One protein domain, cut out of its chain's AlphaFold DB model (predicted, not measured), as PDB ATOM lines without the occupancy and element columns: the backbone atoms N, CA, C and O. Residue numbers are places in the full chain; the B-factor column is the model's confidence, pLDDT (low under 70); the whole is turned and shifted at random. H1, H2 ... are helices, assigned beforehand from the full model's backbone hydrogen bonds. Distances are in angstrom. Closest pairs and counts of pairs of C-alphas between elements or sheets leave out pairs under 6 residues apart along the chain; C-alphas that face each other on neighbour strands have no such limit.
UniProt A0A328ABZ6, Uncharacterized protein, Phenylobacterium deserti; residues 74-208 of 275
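This is residues 74 to 208 of the 275 residues of an uncharacterized protein of Phenylobacterium deserti (UniProt A0A328ABZ6). One very long helix, H1, makes the length of the domain; H2 folds back along its last part as a helical hairpin, and a small head of H3, H4 and H5 sits on its first half, with H3 and H4 packing on H1 and H5 packing on H3 and H4. The first residues of H1, 74 to 81, stick out beyond the head, and the short H6 is near H5. The printed part has 135 residues with six named helices, H1 to H6 in order along the chain, and no named strand: the class is all helix. The whole is extended, with a radius of gyration of the C-alphas of 22.2 A and spans of 81 by 29 by 21 A.

H1, residues 74 to 128, is the hub, touching three other helices. Its residues 111 to 126 alone touch H2, residues 131 to 145, closest at the C-alphas of Phe 122 and Ala 134, 4.9 A apart; this hairpin has a shallow tilt of 18 degrees, opposite ways. Residues 96 to 100 of H1 alone touch H3, residues 153 to 160, at a steep tilt of 53 degrees, the closest C-alphas being those of Ser 100 and Leu 154, 6.4 A apart. Residues 85 to 92 of H1 alone touch H4, residues 168 to 181, at a steep tilt of 52 degrees, the closest C-alphas being those of Val 89 and Ala 172, 5.8 A apart. H5, residues 186 to 200, touches H4 at a steep tilt of 46 degrees, opposite ways, closest at the C-alphas of Ala 174 and Ile 193, 5.7 A apart. With its residues 186 to 190 alone H5 touches H3 at a shallow tilt of 31 degrees, the same way, closest at the C-alphas of Pro 153 and Asp 187, 5.6 A apart. H5 is apart from H1, and H3 is apart from H4. H6, residues 203 to 206, is close to H5 but not clearly touching, the closest C-alphas being those of Arg 198 and Phe 205, 6.5 A apart. In H1, H2, H3, H4 and H5 every O i to N i+4 pair is within hydrogen-bond range; H6 is too short for such a pair.

H1 begins with C-alpha 74 at (96.746, 125.499, 66.431) and runs 79.6 A to C-alpha 128 at (77.251, 108.567, -8.916). H2 is 20.9 A long, H3 10.5 A, H4 19.8 A and H5 21.0 A. H6, 5.0 A long, ends with C-alpha 206 at (69.340, 114.263, 52.217).

The two C-alphas farthest apart, those of Phe 74 and Gly 129, are 81.2 A apart. The printed part has no cut and no long link. The mean pLDDT of the printed part is 79.3, and the residues under 70 include 146 to 154 and 206 to 208.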
ATOM      1  N   PHE A  74      97.936 126.092  67.044       90.94
ATOM      2  CA  PHE A  74      96.746 125.499  66.431       90.94
ATOM      3  C   PHE A  74      96.110 126.456  65.424       90.94
ATOM      4  O   PHE A  74      96.000 126.102  64.255       90.94
ATOM      5  N   LEU A  75      95.786 127.688  65.829       87.94
ATOM      6  CA  LEU A  75      95.166 128.677  64.943       87.94
ATOM      7  C   LEU A  75      96.033 128.980  63.718       87.94
ATOM      8  O   LEU A  75      95.529 128.992  62.596       87.94
ATOM      9  N   LYS A  76      97.349 129.156  63.902       89.06
ATOM     10  CA  LYS A  76      98.280 129.353  62.783       89.06
ATOM     11  C   LYS A  76      98.249 128.168  61.812       89.06
ATOM     12  O   LYS A  76      98.120 128.375  60.607       89.06
ATOM     13  N   THR A  77      98.314 126.945  62.340       88.06
ATOM     14  CA  THR A  77      98.273 125.716  61.533       88.06
ATOM     15  C   THR A  77      96.938 125.595  60.796       88.06
ATOM     16  O   THR A  77      96.922 125.321  59.603       88.06
ATOM     17  N   THR A  78      95.816 125.855  61.467       86.44
ATOM     18  CA  THR A  78      94.470 125.802  60.883       86.44
ATOM     19  C   THR A  78      94.300 126.824  59.760       86.44
ATOM     20  O   THR A  78      93.760 126.493  58.709       86.44
ATOM     21  N   VAL A  79      94.812 128.048  59.920       88.12
ATOM     22  CA  VAL A  79      94.796 129.071  58.857       88.12
ATOM     23  C   VAL A  79      95.660 128.654  57.663       88.12
ATOM     24  O   VAL A  79      95.274 128.875  56.515       88.12
ATOM     25  N   GLU A  80      96.823 128.049  57.901       86.94
ATOM     26  CA  GLU A  80      97.700 127.543  56.837       86.94
ATOM     27  C   GLU A  80      97.084 126.352  56.088       86.94
ATOM     28  O   GLU A  80      97.132 126.319  54.853       86.94
ATOM     29  N   ILE A  81      96.455 125.421  56.812       83.44
ATOM     30  CA  ILE A  81      95.721 124.288  56.238       83.44
ATOM     31  C   ILE A  81      94.543 124.797  55.412       83.44
ATOM     32  O   ILE A  81      94.475 124.466  54.234       83.44
ATOM     33  N   ASN A  82      93.681 125.656  55.968       82.81
ATOM     34  CA  ASN A  82      92.544 126.223  55.235       82.81
ATOM     35  C   ASN A  82      93.007 126.975  53.986       82.81
ATOM     36  O   ASN A  82      92.477 126.763  52.906       82.81
ATOM     37  N   ARG A  83      94.070 127.784  54.077       86.31
ATOM     38  CA  ARG A  83      94.624 128.475  52.903       86.31
ATOM     39  C   ARG A  83      95.071 127.504  51.810       86.31
ATOM     40  O   ARG A  83      94.919 127.816  50.629       86.31
ATOM     41  N   THR A  84      95.686 126.388  52.184       79.69
ATOM     42  CA  THR A  84      96.138 125.366  51.230       79.69
ATOM     43  C   THR A  84      94.941 124.637  50.633       79.69
ATOM     44  O   THR A  84      94.830 124.563  49.415       79.69
ATOM     45  N   LEU A  85      93.979 124.248  51.469       74.38
ATOM     46  CA  LEU A  85      92.725 123.627  51.061       74.38
ATOM     47  C   LEU A  85      91.961 124.494  50.056       74.38
ATOM     48  O   LEU A  85      91.615 124.023  48.976       74.38
ATOM     49  N   SER A  86      91.782 125.785  50.341       77.75
ATOM     50  CA  SER A  86      91.093 126.702  49.431       77.75
ATOM     51  C   SER A  86      91.845 126.881  48.104       77.75
ATOM     52  O   SER A  86      91.221 127.070  47.055       77.75
ATOM     53  N   LYS A  87      93.188 126.838  48.115       82.31
ATOM     54  CA  LYS A  87      94.000 126.861  46.885       82.31
ATOM     55  C   LYS A  87      93.817 125.582  46.074       82.31
ATOM     56  O   LYS A  87      93.648 125.679  44.860       82.31
ATOM     57  N   ASP A  88      93.802 124.427  46.727       72.50
ATOM     58  CA  ASP A  88      93.622 123.127  46.082       72.50
ATOM     59  C   ASP A  88      92.210 122.989  45.500       72.50
ATOM     60  O   ASP A  88      92.055 122.607  44.342       72.50
ATOM     61  N   VAL A  89      91.181 123.408  46.245       76.25
ATOM     62  CA  VAL A  89      89.790 123.472  45.769       76.25
ATOM     63  C   VAL A  89      89.681 124.372  44.538       76.25
ATOM     64  O   VAL A  89      89.046 123.998  43.547       76.25
ATOM     65  N   ARG A  90      90.337 125.540  44.550       78.00
ATOM     66  CA  ARG A  90      90.387 126.431  43.382       78.00
ATOM     67  C   ARG A  90      91.103 125.776  42.198       78.00
ATOM     68  O   ARG A  90      90.566 125.786  41.094       78.00
ATOM     69  N   GLY A  91      92.273 125.181  42.419       74.62
ATOM     70  CA  GLY A  91      93.049 124.519  41.369       74.62
ATOM     71  C   GLY A  91      92.319 123.327  40.747       74.62
ATOM     72  O   GLY A  91      92.352 123.140  39.526       74.62
ATOM     73  N   LEU A  92      91.592 122.555  41.557       70.50
ATOM     74  CA  LEU A  92      90.734 121.490  41.057       70.50
ATOM     75  C   LEU A  92      89.587 122.066  40.228       70.50
ATOM     76  O   LEU A  92      89.369 121.599  39.114       70.50
ATOM     77  N   LYS A  93      88.890 123.095  40.725       73.44
ATOM     78  CA  LYS A  93      87.806 123.754  39.984       73.44
ATOM     79  C   LYS A  93      88.276 124.231  38.610       73.44
ATOM     80  O   LYS A  93      87.585 123.983  37.625       73.44
ATOM     81  N   ASP A  94      89.461 124.830  38.530       75.00
ATOM     82  CA  ASP A  94      90.050 125.291  37.269       75.00
ATOM     83  C   ASP A  94      90.418 124.126  36.335       75.00
ATOM     84  O   ASP A  94      90.227 124.209  35.120       75.00
ATOM     85  N   THR A  95      90.927 123.018  36.885       64.56
ATOM     86  CA  THR A  95      91.263 121.807  36.116       64.56
ATOM     87  C   THR A  95      90.011 121.149  35.545       64.56
ATOM     88  O   THR A  95      89.969 120.803  34.367       64.56
ATOM     89  N   VAL A  96      88.983 121.026  36.377       72.25
ATOM     90  CA  VAL A  96      87.653 120.508  36.056       72.25
ATOM     91  C   VAL A  96      87.009 121.360  34.960       72.25
ATOM     92  O   VAL A  96      86.564 120.829  33.947       72.25
ATOM     93  N   ASP A  97      87.035 122.687  35.097       73.81
ATOM     94  CA  ASP A  97      86.504 123.612  34.092       73.81
ATOM     95  C   ASP A  97      87.262 123.530  32.758       73.81
ATOM     96  O   ASP A  97      86.656 123.478  31.687       73.81
ATOM     97  N   ARG A  98      88.597 123.437  32.804       66.38
ATOM     98  CA  ARG A  98      89.416 123.226  31.605       66.38
ATOM     99  C   ARG A  98      89.081 121.901  30.927       66.38
ATOM    100  O   ARG A  98      88.959 121.873  29.706       66.38
ATOM    101  N   LEU A  99      88.931 120.831  31.704       65.00
ATOM    102  CA  LEU A  99      88.628 119.505  31.183       65.00
ATOM    103  C   LEU A  99      87.249 119.465  30.518       65.00
ATOM    104  O   LEU A  99      87.169 118.955  29.406       65.00
ATOM    105  N   SER A 100      86.217 120.073  31.122       71.62
ATOM    106  CA  SER A 100      84.875 120.174  30.510       71.62
ATOM    107  C   SER A 100      84.900 120.954  29.195       71.62
ATOM    108  O   SER A 100      84.393 120.487  28.177       71.62
ATOM    109  N   ARG A 101      85.599 122.097  29.147       70.81
ATOM    110  CA  ARG A 101      85.759 122.860  27.895       70.81
ATOM    111  C   ARG A 101      86.499 122.064  26.823       70.81
ATOM    112  O   ARG A 101      86.183 122.175  25.640       70.81
ATOM    113  N   THR A 102      87.522 121.303  27.204       61.28
ATOM    114  CA  THR A 102      88.271 120.469  26.261       61.28
ATOM    115  C   THR A 102      87.436 119.285  25.781       61.28
ATOM    116  O   THR A 102      87.441 119.023  24.582       61.28
ATOM    117  N   SER A 103      86.687 118.611  26.657       61.41
ATOM    118  CA  SER A 103      85.801 117.516  26.254       61.41
ATOM    119  C   SER A 103      84.675 118.004  25.350       61.41
ATOM    120  O   SER A 103      84.429 117.363  24.335       61.41
ATOM    121  N   ALA A 104      84.072 119.162  25.644       69.44
ATOM    122  CA  ALA A 104      83.073 119.787  24.778       69.44
ATOM    123  C   ALA A 104      83.643 120.038  23.373       69.44
ATOM    124  O   ALA A 104      83.070 119.596  22.386       69.44
ATOM    125  N   ARG A 105      84.845 120.621  23.274       71.19
ATOM    126  CA  ARG A 105      85.519 120.837  21.980       71.19
ATOM    127  C   ARG A 105      85.865 119.544  21.240       71.19
ATOM    128  O   ARG A 105      85.856 119.532  20.012       71.19
ATOM    129  N   ILE A 106      86.235 118.479  21.953       68.06
ATOM    130  CA  ILE A 106      86.511 117.169  21.341       68.06
ATOM    131  C   ILE A 106      85.214 116.565  20.800       68.06
ATOM    132  O   ILE A 106      85.201 116.103  19.664       68.06
ATOM    133  N   ALA A 107      84.131 116.613  21.579       69.94
ATOM    134  CA  ALA A 107      82.820 116.130  21.161       69.94
ATOM    135  C   ALA A 107      82.286 116.923  19.958       69.94
ATOM    136  O   ALA A 107      81.901 116.327  18.957       69.94
ATOM    137  N   GLU A 108      82.359 118.256  20.005       76.69
ATOM    138  CA  GLU A 108      82.000 119.138  18.889       76.69
ATOM    139  C   GLU A 108      82.781 118.793  17.617       76.69
ATOM    140  O   GLU A 108      82.195 118.701  16.539       76.69
ATOM    141  N   ARG A 109      84.099 118.569  17.724       81.12
ATOM    142  CA  ARG A 109      84.928 118.176  16.576       81.12
ATOM    143  C   ARG A 109      84.550 116.810  16.027       81.12
ATOM    144  O   ARG A 109      84.429 116.690  14.816       81.12
ATOM    145  N   ALA A 110      84.338 115.818  16.887       76.56
ATOM    146  CA  ALA A 110      83.938 114.483  16.455       76.56
ATOM    147  C   ALA A 110      82.599 114.520  15.700       76.56
ATOM    148  O   ALA A 110      82.495 113.966  14.610       76.56
ATOM    149  N   ILE A 111      81.612 115.259  16.224       83.56
ATOM    150  CA  ILE A 111      80.314 115.456  15.562       83.56
ATOM    151  C   ILE A 111      80.492 116.201  14.232       83.56
ATOM    152  O   ILE A 111      79.879 115.843  13.229       83.56
ATOM    153  N   ALA A 112      81.332 117.239  14.191       87.06
ATOM    154  CA  ALA A 112      81.587 117.992  12.967       87.06
ATOM    155  C   ALA A 112      82.268 117.139  11.883       87.06
ATOM    156  O   ALA A 112      81.873 117.213  10.720       87.06
ATOM    157  N   GLU A 113      83.255 116.322  12.254       87.81
ATOM    158  CA  GLU A 113      83.940 115.387  11.354       87.81
ATOM    159  C   GLU A 113      82.980 114.317  10.823       87.81
ATOM    160  O   GLU A 113      82.951 114.065   9.618       87.81
ATOM    161  N   GLU A 114      82.138 113.748  11.687       88.50
ATOM    162  CA  GLU A 114      81.117 112.776  11.292       88.50
ATOM    163  C   GLU A 114      80.094 113.392  10.326       88.50
ATOM    164  O   GLU A 114      79.802 112.821   9.274       88.50
ATOM    165  N   ARG A 115      79.609 114.607  10.612       91.38
ATOM    166  CA  ARG A 115      78.706 115.330   9.701       91.38
ATOM    167  C   ARG A 115      79.369 115.627   8.358       91.38
ATOM    168  O   ARG A 115      78.730 115.442   7.326       91.38
ATOM    169  N   ALA A 116      80.631 116.052   8.356       93.75
ATOM    170  CA  ALA A 116      81.373 116.311   7.123       93.75
ATOM    171  C   ALA A 116      81.561 115.031   6.291       93.75
ATOM    172  O   ALA A 116      81.451 115.074   5.065       93.75
ATOM    173  N   ALA A 117      81.793 113.889   6.945       93.56
ATOM    174  CA  ALA A 117      81.876 112.595   6.278       93.56
ATOM    175  C   ALA A 117      80.535 112.195   5.640       93.56
ATOM    176  O   ALA A 117      80.515 111.801   4.476       93.56
ATOM    177  N   LEU A 118      79.416 112.357   6.354       94.06
ATOM    178  CA  LEU A 118      78.080 112.073   5.816       94.06
ATOM    179  C   LEU A 118      77.708 113.010   4.653       94.06
ATOM    180  O   LEU A 118      77.108 112.582   3.672       94.06
ATOM    181  N   GLU A 119      78.094 114.285   4.724       93.88
ATOM    182  CA  GLU A 119      77.888 115.250   3.636       93.88
ATOM    183  C   GLU A 119      78.743 114.936   2.405       93.88
ATOM    184  O   GLU A 119      78.302 115.120   1.267       93.88
ATOM    185  N   GLN A 120      79.949 114.408   2.610       95.69
ATOM    186  CA  GLN A 120      80.762 113.896   1.516       95.69
ATOM    187  C   GLN A 120      80.126 112.658   0.875       95.69
ATOM    188  O   GLN A 120      79.971 112.633  -0.342       95.69
ATOM    189  N   GLN A 121      79.672 111.692   1.680       93.62
ATOM    190  CA  GLN A 121      78.965 110.500   1.194       93.62
ATOM    191  C   GLN A 121      77.714 110.867   0.392       93.62
ATOM    192  O   GLN A 121      77.485 110.313  -0.679       93.62
ATOM    193  N   PHE A 122      76.942 111.847   0.866       95.75
ATOM    194  CA  PHE A 122      75.786 112.363   0.142       95.75
ATOM    195  C   PHE A 122      76.175 112.930  -1.230       95.75
ATOM    196  O   PHE A 122      75.561 112.590  -2.240       95.75
ATOM    197  N   ARG A 123      77.212 113.777  -1.290       95.94
ATOM    198  CA  ARG A 123      77.685 114.361  -2.555       95.94
ATOM    199  C   ARG A 123      78.183 113.305  -3.535       95.94
ATOM    200  O   ARG A 123      77.867 113.398  -4.720       95.94
ATOM    201  N   ASP A 124      78.923 112.317  -3.048       96.25
ATOM    202  CA  ASP A 124      79.461 111.239  -3.877       96.25
ATOM    203  C   ASP A 124      78.334 110.345  -4.427       96.25
ATOM    204  O   ASP A 124      78.341 110.022  -5.615       96.25
ATOM    205  N   ALA A 125      77.317 110.028  -3.614       95.81
ATOM    206  CA  ALA A 125      76.143 109.266  -4.047       95.81
ATOM    207  C   ALA A 125      75.325 110.015  -5.115       95.81
ATOM    208  O   ALA A 125      74.987 109.445  -6.153       95.81
ATOM    209  N   VAL A 126      75.095 111.323  -4.931       95.81
ATOM    210  CA  VAL A 126      74.423 112.166  -5.938       95.81
ATOM    211  C   VAL A 126      75.228 112.228  -7.241       95.81
ATOM    212  O   VAL A 126      74.649 112.139  -8.323       95.81
ATOM    213  N   ALA A 127      76.556 112.350  -7.163       96.25
ATOM    214  CA  ALA A 127      77.424 112.372  -8.341       96.25
ATOM    215  C   ALA A 127      77.451 111.026  -9.086       96.25
ATOM    216  O   ALA A 127      77.549 111.006 -10.314       96.25
ATOM    217  N   ALA A 128      77.343 109.913  -8.357       95.50
ATOM    218  CA  ALA A 128      77.251 108.567  -8.916       95.50
ATOM    219  C   ALA A 128      75.848 108.213  -9.451       95.50
ATOM    220  O   ALA A 128      75.702 107.192 -10.122       95.50
ATOM    221  N   GLY A 129      74.830 109.043  -9.184       95.50
ATOM    222  CA  GLY A 129      73.433 108.752  -9.521       95.50
ATOM    223  C   GLY A 129      72.795 107.679  -8.630       95.50
ATOM    224  O   GLY A 129      71.801 107.074  -9.023       95.50
ATOM    225  N   ASP A 130      73.372 107.428  -7.454       95.81
ATOM    226  CA  ASP A 130      72.843 106.508  -6.452       95.81
ATOM    227  C   ASP A 130      71.806 107.229  -5.577       95.81
ATOM    228  O   ASP A 130      72.125 107.853  -4.561       95.81
ATOM    229  N   GLU A 131      70.546 107.185  -6.015       92.56
ATOM    230  CA  GLU A 131      69.424 107.820  -5.313       92.56
ATOM    231  C   GLU A 131      69.174 107.209  -3.924       92.56
ATOM    232  O   GLU A 131      68.789 107.930  -2.999       92.56
ATOM    233  N   GLU A 132      69.418 105.906  -3.753       94.06
ATOM    234  CA  GLU A 132      69.212 105.202  -2.484       94.06
ATOM    235  C   GLU A 132      70.300 105.588  -1.476       94.06
ATOM    236  O   GLU A 132      69.983 106.045  -0.374       94.06
ATOM    237  N   GLY A 133      71.573 105.552  -1.886       91.38
ATOM    238  CA  GLY A 133      72.693 106.006  -1.060       91.38
ATOM    239  C   GLY A 133      72.603 107.491  -0.688       91.38
ATOM    240  O   GLY A 133      72.886 107.874   0.453       91.38
ATOM    241  N   ALA A 134      72.131 108.343  -1.604       93.62
ATOM    242  CA  ALA A 134      71.887 109.754  -1.316       93.62
ATOM    243  C   ALA A 134      70.754 109.935  -0.291       93.62
ATOM    244  O   ALA A 134      70.866 110.743   0.635       93.62
ATOM    245  N   TYR A 135      69.668 109.170  -0.409       94.12
ATOM    246  CA  TYR A 135      68.570 109.224   0.550       94.12
ATOM    247  C   TYR A 135      69.010 108.777   1.954       94.12
ATOM    248  O   TYR A 135      68.718 109.472   2.936       94.12
ATOM    249  N   GLU A 136      69.771 107.686   2.061       94.06
ATOM    250  CA  GLU A 136      70.304 107.182   3.332       94.06
ATOM    251  C   GLU A 136      71.256 108.179   4.002       94.06
ATOM    252  O   GLU A 136      71.088 108.494   5.187       94.06
ATOM    253  N   ALA A 137      72.203 108.736   3.241       92.50
ATOM    254  CA  ALA A 137      73.123 109.755   3.736       92.50
ATOM    255  C   ALA A 137      72.377 111.025   4.187       92.50
ATOM    256  O   ALA A 137      72.715 111.609   5.220       92.50
ATOM    257  N   SER A 138      71.303 111.417   3.486       92.06
ATOM    258  CA  SER A 138      70.458 112.550   3.891       92.06
ATOM    259  C   SER A 138      69.727 112.292   5.217       92.06
ATOM    260  O   SER A 138      69.707 113.161   6.094       92.06
ATOM    261  N   GLN A 139      69.191 111.080   5.416       93.50
ATOM    262  CA  GLN A 139      68.556 110.699   6.678       93.50
ATOM    263  C   GLN A 139      69.572 110.660   7.822       93.50
ATOM    264  O   GLN A 139      69.269 111.108   8.928       93.50
ATOM    265  N   ALA A 140      70.776 110.143   7.574       90.06
ATOM    266  CA  ALA A 140      71.850 110.124   8.560       90.06
ATOM    267  C   ALA A 140      72.283 111.548   8.959       90.06
ATOM    268  O   ALA A 140      72.384 111.834  10.151       90.06
ATOM    269  N   LEU A 141      72.429 112.470   7.999       89.38
ATOM    270  CA  LEU A 141      72.692 113.896   8.254       89.38
ATOM    271  C   LEU A 141      71.600 114.562   9.091       89.38
ATOM    272  O   LEU A 141      71.895 115.361   9.986       89.38
ATOM    273  N   GLN A 142      70.337 114.238   8.807       88.31
ATOM    274  CA  GLN A 142      69.200 114.777   9.542       88.31
ATOM    275  C   GLN A 142      69.183 114.262  10.987       88.31
ATOM    276  O   GLN A 142      68.979 115.048  11.910       88.31
ATOM    277  N   ARG A 143      69.485 112.973  11.204       85.88
ATOM    278  CA  ARG A 143      69.639 112.402  12.552       85.88
ATOM    279  C   ARG A 143      70.823 113.015  13.300       85.88
ATOM    280  O   ARG A 143      70.637 113.439  14.433       85.88
ATOM    281  N   ALA A 144      71.991 113.140  12.667       80.56
ATOM    282  CA  ALA A 144      73.195 113.724  13.271       80.56
ATOM    283  C   ALA A 144      73.037 115.219  13.612       80.56
ATOM    284  O   ALA A 144      73.653 115.713  14.547       80.56
ATOM    285  N   THR A 145      72.189 115.946  12.878       74.94
ATOM    286  CA  THR A 145      71.839 117.349  13.176       74.94
ATOM    287  C   THR A 145      70.805 117.470  14.300       74.94
ATOM    288  O   THR A 145      70.708 118.516  14.931       74.94
ATOM    289  N   SER A 146      70.038 116.408  14.562       69.31
ATOM    290  CA  SER A 146      68.998 116.377  15.596       69.31
ATOM    291  C   SER A 146      69.498 115.885  16.960       69.31
ATOM    292  O   SER A 146      68.699 115.819  17.894       69.31
ATOM    293  N   VAL A 147      70.778 115.520  17.094       58.28
ATOM    294  CA  VAL A 147      71.382 115.221  18.398       58.28
ATOM    295  C   VAL A 147      71.645 116.560  19.089       58.28
ATOM    296  O   VAL A 147      72.417 117.374  18.584       58.28
ATOM    297  N   GLU A 148      70.954 116.817  20.202       54.59
ATOM    298  CA  GLU A 148      71.216 117.983  21.052       54.59
ATOM    299  C   GLU A 148      72.705 118.053  21.443       54.59
ATOM    300  O   GLU A 148      73.374 117.013  21.472       54.59
ATOM    301  N   PRO A 149      73.260 119.259  21.693       55.19
ATOM    302  CA  PRO A 149      74.660 119.406  22.077       55.19
ATOM    303  C   PRO A 149      74.969 118.454  23.228       55.19
ATOM    304  O   PRO A 149      74.272 118.473  24.236       55.19
ATOM    305  N   ALA A 150      75.979 117.601  23.022       55.69
ATOM    306  CA  ALA A 150      76.357 116.544  23.948       55.69
ATOM    307  C   ALA A 150      76.351 117.065  25.391       55.69
ATOM    308  O   ALA A 150      77.077 118.018  25.690       55.69
ATOM    309  N   ASP A 151      75.526 116.444  26.241       58.38
ATOM    310  CA  ASP A 151      75.448 116.729  27.671       58.38
ATOM    311  C   ASP A 151      76.871 116.805  28.228       58.38
ATOM    312  O   ASP A 151      77.603 115.812  28.210       58.38
ATOM    313  N   ASP A 152      77.299 117.992  28.669       66.94
ATOM    314  CA  ASP A 152      78.572 118.136  29.368       66.94
ATOM    315  C   ASP A 152      78.415 117.384  30.698       66.94
ATOM    316  O   ASP A 152      77.728 117.886  31.598       66.94
ATOM    317  N   PRO A 153      79.041 116.199  30.872       66.69
ATOM    318  CA  PRO A 153      78.783 115.336  32.028       66.69
ATOM    319  C   PRO A 153      79.097 116.043  33.346       66.69
ATOM    320  O   PRO A 153      78.587 115.696  34.413       66.69
ATOM    321  N   LEU A 154      79.958 117.057  33.268       67.38
ATOM    322  CA  LEU A 154      80.383 117.857  34.389       67.38
ATOM    323  C   LEU A 154      79.451 119.042  34.667       67.38
ATOM    324  O   LEU A 154      79.307 119.431  35.827       67.38
ATOM    325  N   ALA A 155      78.806 119.609  33.644       71.00
ATOM    326  CA  ALA A 155      77.742 120.594  33.831       71.00
ATOM    327  C   ALA A 155      76.528 119.941  34.506       71.00
ATOM    328  O   ALA A 155      76.006 120.468  35.493       71.00
ATOM    329  N   ASP A 156      76.174 118.736  34.067       76.44
ATOM    330  CA  ASP A 156      75.155 117.901  34.698       76.44
ATOM    331  C   ASP A 156      75.519 117.549  36.136       76.44
ATOM    332  O   ASP A 156      74.693 117.657  37.045       76.44
ATOM    333  N   PHE A 157      76.774 117.160  36.377       78.12
ATOM    334  CA  PHE A 157      77.266 116.883  37.722       78.12
ATOM    335  C   PHE A 157      77.153 118.107  38.637       78.12
ATOM    336  O   PHE A 157      76.614 117.979  39.735       78.12
ATOM    337  N   LYS A 158      77.594 119.292  38.190       77.88
ATOM    338  CA  LYS A 158      77.490 120.546  38.960       77.88
ATOM    339  C   LYS A 158      76.034 120.923  39.247       77.88
ATOM    340  O   LYS A 158      75.730 121.377  40.342       77.88
ATOM    341  N   THR A 159      75.136 120.706  38.288       79.50
ATOM    342  CA  THR A 159      73.706 121.027  38.430       79.50
ATOM    343  C   THR A 159      73.014 120.093  39.422       79.50
ATOM    344  O   THR A 159      72.212 120.538  40.241       79.50
ATOM    345  N   ARG A 160      73.357 118.798  39.399       77.69
ATOM    346  CA  ARG A 160      72.823 117.794  40.334       77.69
ATOM    347  C   ARG A 160      73.428 117.887  41.737       77.69
ATOM    348  O   ARG A 160      72.799 117.445  42.694       77.69
ATOM    349  N   ASN A 161      74.627 118.453  41.871       82.69
ATOM    350  CA  ASN A 161      75.385 118.508  43.118       82.69
ATOM    351  C   ASN A 161      75.642 119.960  43.537       82.69
ATOM    352  O   ASN A 161      76.757 120.464  43.423       82.69
ATOM    353  N   SER A 162      74.615 120.623  44.072       82.06
ATOM    354  CA  SER A 162      74.687 122.019  44.535       82.06
ATOM    355  C   SER A 162      75.672 122.254  45.689       82.06
ATOM    356  O   SER A 162      76.102 123.384  45.904       82.06
ATOM    357  N   TRP A 163      76.068 121.197  46.407       82.12
ATOM    358  CA  TRP A 163      77.119 121.240  47.427       82.12
ATOM    359  C   TRP A 163      78.520 121.442  46.827       82.12
ATOM    360  O   TRP A 163      79.416 121.936  47.510       82.12
ATOM    361  N   PHE A 164      78.723 121.108  45.548       77.00
ATOM    362  CA  PHE A 164      80.021 121.201  44.888       77.00
ATOM    363  C   PHE A 164      80.413 122.670  44.660       77.00
ATOM    364  O   PHE A 164      79.861 123.370  43.811       77.00
ATOM    365  N   GLY A 165      81.390 123.146  45.429       70.81
ATOM    366  CA  GLY A 165      81.838 124.538  45.481       70.81
ATOM    367  C   GLY A 165      81.105 125.418  46.501       70.81
ATOM    368  O   GLY A 165      81.566 126.533  46.730       70.81
ATOM    369  N   ALA A 166      80.011 124.938  47.105       73.56
ATOM    370  CA  ALA A 166      79.320 125.612  48.206       73.56
ATOM    371  C   ALA A 166      79.828 125.126  49.571       73.56
ATOM    372  O   ALA A 166      80.064 125.939  50.460       73.56
ATOM    373  N   ASP A 167      80.036 123.814  49.709       78.56
ATOM    374  CA  ASP A 167      80.637 123.205  50.892       78.56
ATOM    375  C   ASP A 167      82.121 122.912  50.632       78.56
ATOM    376  O   ASP A 167      82.464 122.123  49.745       78.56
ATOM    377  N   GLU A 168      83.012 123.578  51.367       74.38
ATOM    378  CA  GLU A 168      84.461 123.461  51.173       74.38
ATOM    379  C   GLU A 168      84.989 122.065  51.547       74.38
ATOM    380  O   GLU A 168      85.878 121.545  50.871       74.38
ATOM    381  N   GLU A 169      84.401 121.411  52.551       76.19
ATOM    382  CA  GLU A 169      84.854 120.117  53.065       76.19
ATOM    383  C   GLU A 169      84.449 118.974  52.121       76.19
ATOM    384  O   GLU A 169      85.282 118.150  51.717       76.19
ATOM    385  N   ALA A 170      83.192 118.972  51.666       76.44
ATOM    386  CA  ALA A 170      82.702 118.018  50.675       76.44
ATOM    387  C   ALA A 170      83.383 118.213  49.310       76.44
ATOM    388  O   ALA A 170      83.699 117.238  48.620       76.44
ATOM    389  N   THR A 171      83.671 119.463  48.930       80.06
ATOM    390  CA  THR A 171      84.378 119.775  47.679       80.06
ATOM    391  C   THR A 171      85.840 119.346  47.728       80.06
ATOM    392  O   THR A 171      86.332 118.775  46.756       80.06
ATOM    393  N   ALA A 172      86.540 119.552  48.844       74.38
ATOM    394  CA  ALA A 172      87.905 119.064  49.015       74.38
ATOM    395  C   ALA A 172      87.978 117.530  49.009       74.38
ATOM    396  O   ALA A 172      88.878 116.939  48.405       74.38
ATOM    397  N   TYR A 173      86.999 116.863  49.621       78.19
ATOM    398  CA  TYR A 173      86.907 115.410  49.559       78.19
ATOM    399  C   TYR A 173      86.670 114.922  48.122       78.19
ATOM    400  O   TYR A 173      87.384 114.038  47.641       78.19
ATOM    401  N   ALA A 174      85.748 115.558  47.394       79.12
ATOM    402  CA  ALA A 174      85.534 115.307  45.971       79.12
ATOM    403  C   ALA A 174      86.802 115.552  45.131       79.12
ATOM    404  O   ALA A 174      87.093 114.774  44.223       79.12
ATOM    405  N   ALA A 175      87.591 116.579  45.469       74.44
ATOM    406  CA  ALA A 175      88.870 116.883  44.833       74.44
ATOM    407  C   ALA A 175      89.865 115.732  44.955       74.44
ATOM    408  O   ALA A 175      90.444 115.296  43.959       74.44
ATOM    409  N   SER A 176      90.015 115.203  46.171       76.00
ATOM    410  CA  SER A 176      90.923 114.087  46.433       76.00
ATOM    411  C   SER A 176      90.545 112.836  45.630       76.00
ATOM    412  O   SER A 176      91.410 112.154  45.084       76.00
ATOM    413  N   LEU A 177      89.244 112.571  45.479       77.44
ATOM    414  CA  LEU A 177      88.723 111.438  44.714       77.44
ATOM    415  C   LEU A 177      88.855 111.635  43.202       77.44
ATOM    416  O   LEU A 177      89.118 110.670  42.483       77.44
ATOM    417  N   GLY A 178      88.712 112.872  42.723       72.56
ATOM    418  CA  GLY A 178      88.963 113.224  41.328       72.56
ATOM    419  C   GLY A 178      90.403 112.936  40.910       72.56
ATOM    420  O   GLY A 178      90.626 112.352  39.851       72.56
ATOM    421  N   GLU A 179      91.381 113.237  41.766       72.00
ATOM    422  CA  GLU A 179      92.786 112.942  41.461       72.00
ATOM    423  C   GLU A 179      93.069 111.427  41.465       72.00
ATOM    424  O   GLU A 179      93.798 110.933  40.605       72.00
ATOM    425  N   ILE A 180      92.415 110.660  42.348       79.56
ATOM    426  CA  ILE A 180      92.501 109.187  42.370       79.56
ATOM    427  C   ILE A 180      91.902 108.568  41.094       79.56
ATOM    428  O   ILE A 180      92.378 107.538  40.610       79.56
ATOM    429  N   HIS A 181      90.861 109.182  40.528       75.06
ATOM    430  CA  HIS A 181      90.131 108.655  39.373       75.06
ATOM    431  C   HIS A 181      90.461 109.329  38.033       75.06
ATOM    432  O   HIS A 181      89.848 108.983  37.025       75.06
ATOM    433  N   LYS A 182      91.481 110.192  37.973       72.19
ATOM    434  CA  LYS A 182      91.895 110.994  36.803       72.19
ATOM    435  C   LYS A 182      92.095 110.226  35.486       72.19
ATOM    436  O   LYS A 182      92.022 110.821  34.416       72.19
ATOM    437  N   GLY A 183      92.340 108.915  35.551       69.56
ATOM    438  CA  GLY A 183      92.508 108.034  34.387       69.56
ATOM    439  C   GLY A 183      91.223 107.392  33.841       69.56
ATOM    440  O   GLY A 183      91.291 106.661  32.857       69.56
ATOM    441  N   LYS A 184      90.065 107.611  34.473       76.06
ATOM    442  CA  LYS A 184      88.763 107.068  34.044       76.06
ATOM    443  C   LYS A 184      88.011 108.062  33.145       76.06
ATOM    444  O   LYS A 184      88.322 109.250  33.181       76.06
ATOM    445  N   PRO A 185      87.019 107.638  32.344       76.19
ATOM    446  CA  PRO A 185      86.145 108.577  31.637       76.19
ATOM    447  C   PRO A 185      85.436 109.525  32.620       76.19
ATOM    448  O   PRO A 185      85.083 109.127  33.727       76.19
ATOM    449  N   ILE A 186      85.226 110.783  32.216       69.38
ATOM    450  CA  ILE A 186      84.728 111.870  33.086       69.38
ATOM    451  C   ILE A 186      83.369 111.535  33.718       69.38
ATOM    452  O   ILE A 186      83.169 111.801  34.901       69.38
ATOM    453  N   ASP A 187      82.461 110.908  32.967       73.56
ATOM    454  CA  ASP A 187      81.170 110.431  33.490       73.56
ATOM    455  C   ASP A 187      81.361 109.424  34.640       73.56
ATOM    456  O   ASP A 187      80.736 109.543  35.695       73.56
ATOM    457  N   GLU A 188      82.295 108.481  34.491       77.69
ATOM    458  CA  GLU A 188      82.613 107.508  35.536       77.69
ATOM    459  C   GLU A 188      83.273 108.184  36.744       77.69
ATOM    460  O   GLU A 188      82.919 107.874  37.881       77.69
ATOM    461  N   GLN A 189      84.175 109.149  36.522       76.12
ATOM    462  CA  GLN A 189      84.769 109.943  37.602       76.12
ATOM    463  C   GLN A 189      83.686 110.657  38.418       76.12
ATOM    464  O   GLN A 189      83.655 110.522  39.639       76.12
ATOM    465  N   CYS A 190      82.761 111.356  37.754       78.81
ATOM    466  CA  CYS A 190      81.680 112.087  38.411       78.81
ATOM    467  C   CYS A 190      80.783 111.152  39.237       78.81
ATOM    468  O   CYS A 190      80.478 111.457  40.388       78.81
ATOM    469  N   ARG A 191      80.421 109.975  38.703       82.69
ATOM    470  CA  ARG A 191      79.622 108.967  39.429       82.69
ATOM    471  C   ARG A 191      80.341 108.413  40.656       82.69
ATOM    472  O   ARG A 191      79.718 108.228  41.701       82.69
ATOM    473  N   LEU A 192      81.639 108.131  40.539       78.62
ATOM    474  CA  LEU A 192      82.445 107.612  41.646       78.62
ATOM    475  C   LEU A 192      82.623 108.658  42.750       78.62
ATOM    476  O   LEU A 192      82.470 108.330  43.929       78.62
ATOM    477  N   ILE A 193      82.879 109.910  42.367       80.62
ATOM    478  CA  ILE A 193      82.957 111.047  43.285       80.62
ATOM    479  C   ILE A 193      81.616 111.226  44.004       80.62
ATOM    480  O   ILE A 193      81.587 111.235  45.231       80.62
ATOM    481  N   GLU A 194      80.500 111.284  43.273       81.94
ATOM    482  CA  GLU A 194      79.155 111.437  43.842       81.94
ATOM    483  C   GLU A 194      78.828 110.322  44.846       81.94
ATOM    484  O   GLU A 194      78.394 110.589  45.965       81.94
ATOM    485  N   ALA A 195      79.105 109.062  44.492       83.19
ATOM    486  CA  ALA A 195      78.851 107.918  45.364       83.19
ATOM    487  C   ALA A 195      79.695 107.946  46.649       83.19
ATOM    488  O   ALA A 195      79.226 107.529  47.712       83.19
ATOM    489  N   ALA A 196      80.940 108.407  46.567       81.12
ATOM    490  CA  ALA A 196      81.824 108.504  47.720       81.12
ATOM    491  C   ALA A 196      81.471 109.699  48.617       81.12
ATOM    492  O   ALA A 196      81.402 109.539  49.837       81.12
ATOM    493  N   VAL A 197      81.158 110.863  48.039       81.75
ATOM    494  CA  VAL A 197      80.707 112.038  48.800       81.75
ATOM    495  C   VAL A 197      79.361 111.743  49.461       81.75
ATOM    496  O   VAL A 197      79.207 112.034  50.638       81.75
ATOM    497  N   ARG A 198      78.437 111.036  48.799       83.94
ATOM    498  CA  ARG A 198      77.160 110.608  49.402       83.94
ATOM    499  C   ARG A 198      77.329 109.690  50.613       83.94
ATOM    500  O   ARG A 198      76.517 109.737  51.532       83.94
ATOM    501  N   LYS A 199      78.374 108.855  50.639       85.06
ATOM    502  CA  LYS A 199      78.693 108.009  51.803       85.06
ATOM    503  C   LYS A 199      79.256 108.811  52.972       85.06
ATOM    504  O   LYS A 199      79.023 108.442  54.119       85.06
ATOM    505  N   ARG A 200      80.044 109.849  52.686       79.25
ATOM    506  CA  ARG A 200      80.760 110.625  53.704       79.25
ATOM    507  C   ARG A 200      79.948 111.811  54.229       79.25
ATOM    508  O   ARG A 200      79.997 112.079  55.421       79.25
ATOM    509  N   PHE A 201      79.179 112.445  53.352       82.62
ATOM    510  CA  PHE A 201      78.361 113.626  53.598       82.62
ATOM    511  C   PHE A 201      76.917 113.382  53.128       82.62
ATOM    512  O   PHE A 201      76.460 114.000  52.164       82.62
ATOM    513  N   PRO A 202      76.176 112.460  53.772       82.31
ATOM    514  CA  PRO A 202      74.796 112.165  53.391       82.31
ATOM    515  C   PRO A 202      73.877 113.389  53.520       82.31
ATOM    516  O   PRO A 202      72.909 113.494  52.774       82.31
ATOM    517  N   GLU A 203      74.210 114.336  54.402       79.00
ATOM    518  CA  GLU A 203      73.453 115.570  54.666       79.00
ATOM    519  C   GLU A 203      73.225 116.417  53.400       79.00
ATOM    520  O   GLU A 203      72.126 116.921  53.179       79.00
ATOM    521  N   HIS A 204      74.214 116.503  52.501       71.38
ATOM    522  CA  HIS A 204      74.092 117.268  51.249       71.38
ATOM    523  C   HIS A 204      73.192 116.609  50.199       71.38
ATOM    524  O   HIS A 204      72.758 117.267  49.256       71.38
ATOM    525  N   PHE A 205      72.909 115.316  50.356       73.31
ATOM    526  CA  PHE A 205      72.028 114.548  49.475       73.31
ATOM    527  C   PHE A 205      70.662 114.290  50.121       73.31
ATOM    528  O   PHE A 205      69.697 113.996  49.419       73.31
ATOM    529  N   ALA A 206      70.564 114.431  51.446       63.56
ATOM    530  CA  ALA A 206      69.340 114.263  52.217       63.56
ATOM    531  C   ALA A 206      68.355 115.433  52.039       63.56
ATOM    532  O   ALA A 206      67.155 115.234  52.193       63.56
ATOM    533  N   SER A 207      68.809 116.625  51.628       51.88
ATOM    534  CA  SER A 207      67.916 117.752  51.293       51.88
ATOM    535  C   SER A 207      67.051 117.540  50.038       51.88
ATOM    536  O   SER A 207      66.202 118.381  49.752       51.88
ATOM    537  N   ALA A 208      67.219 116.428  49.315       48.78
ATOM    538  CA  ALA A 208      66.362 116.037  48.193       48.78
ATOM    539  C   ALA A 208      65.459 114.821  48.487       48.78
ATOM    540  O   ALA A 208      64.678 114.427  47.621       48.78
TER     541      ALA A 208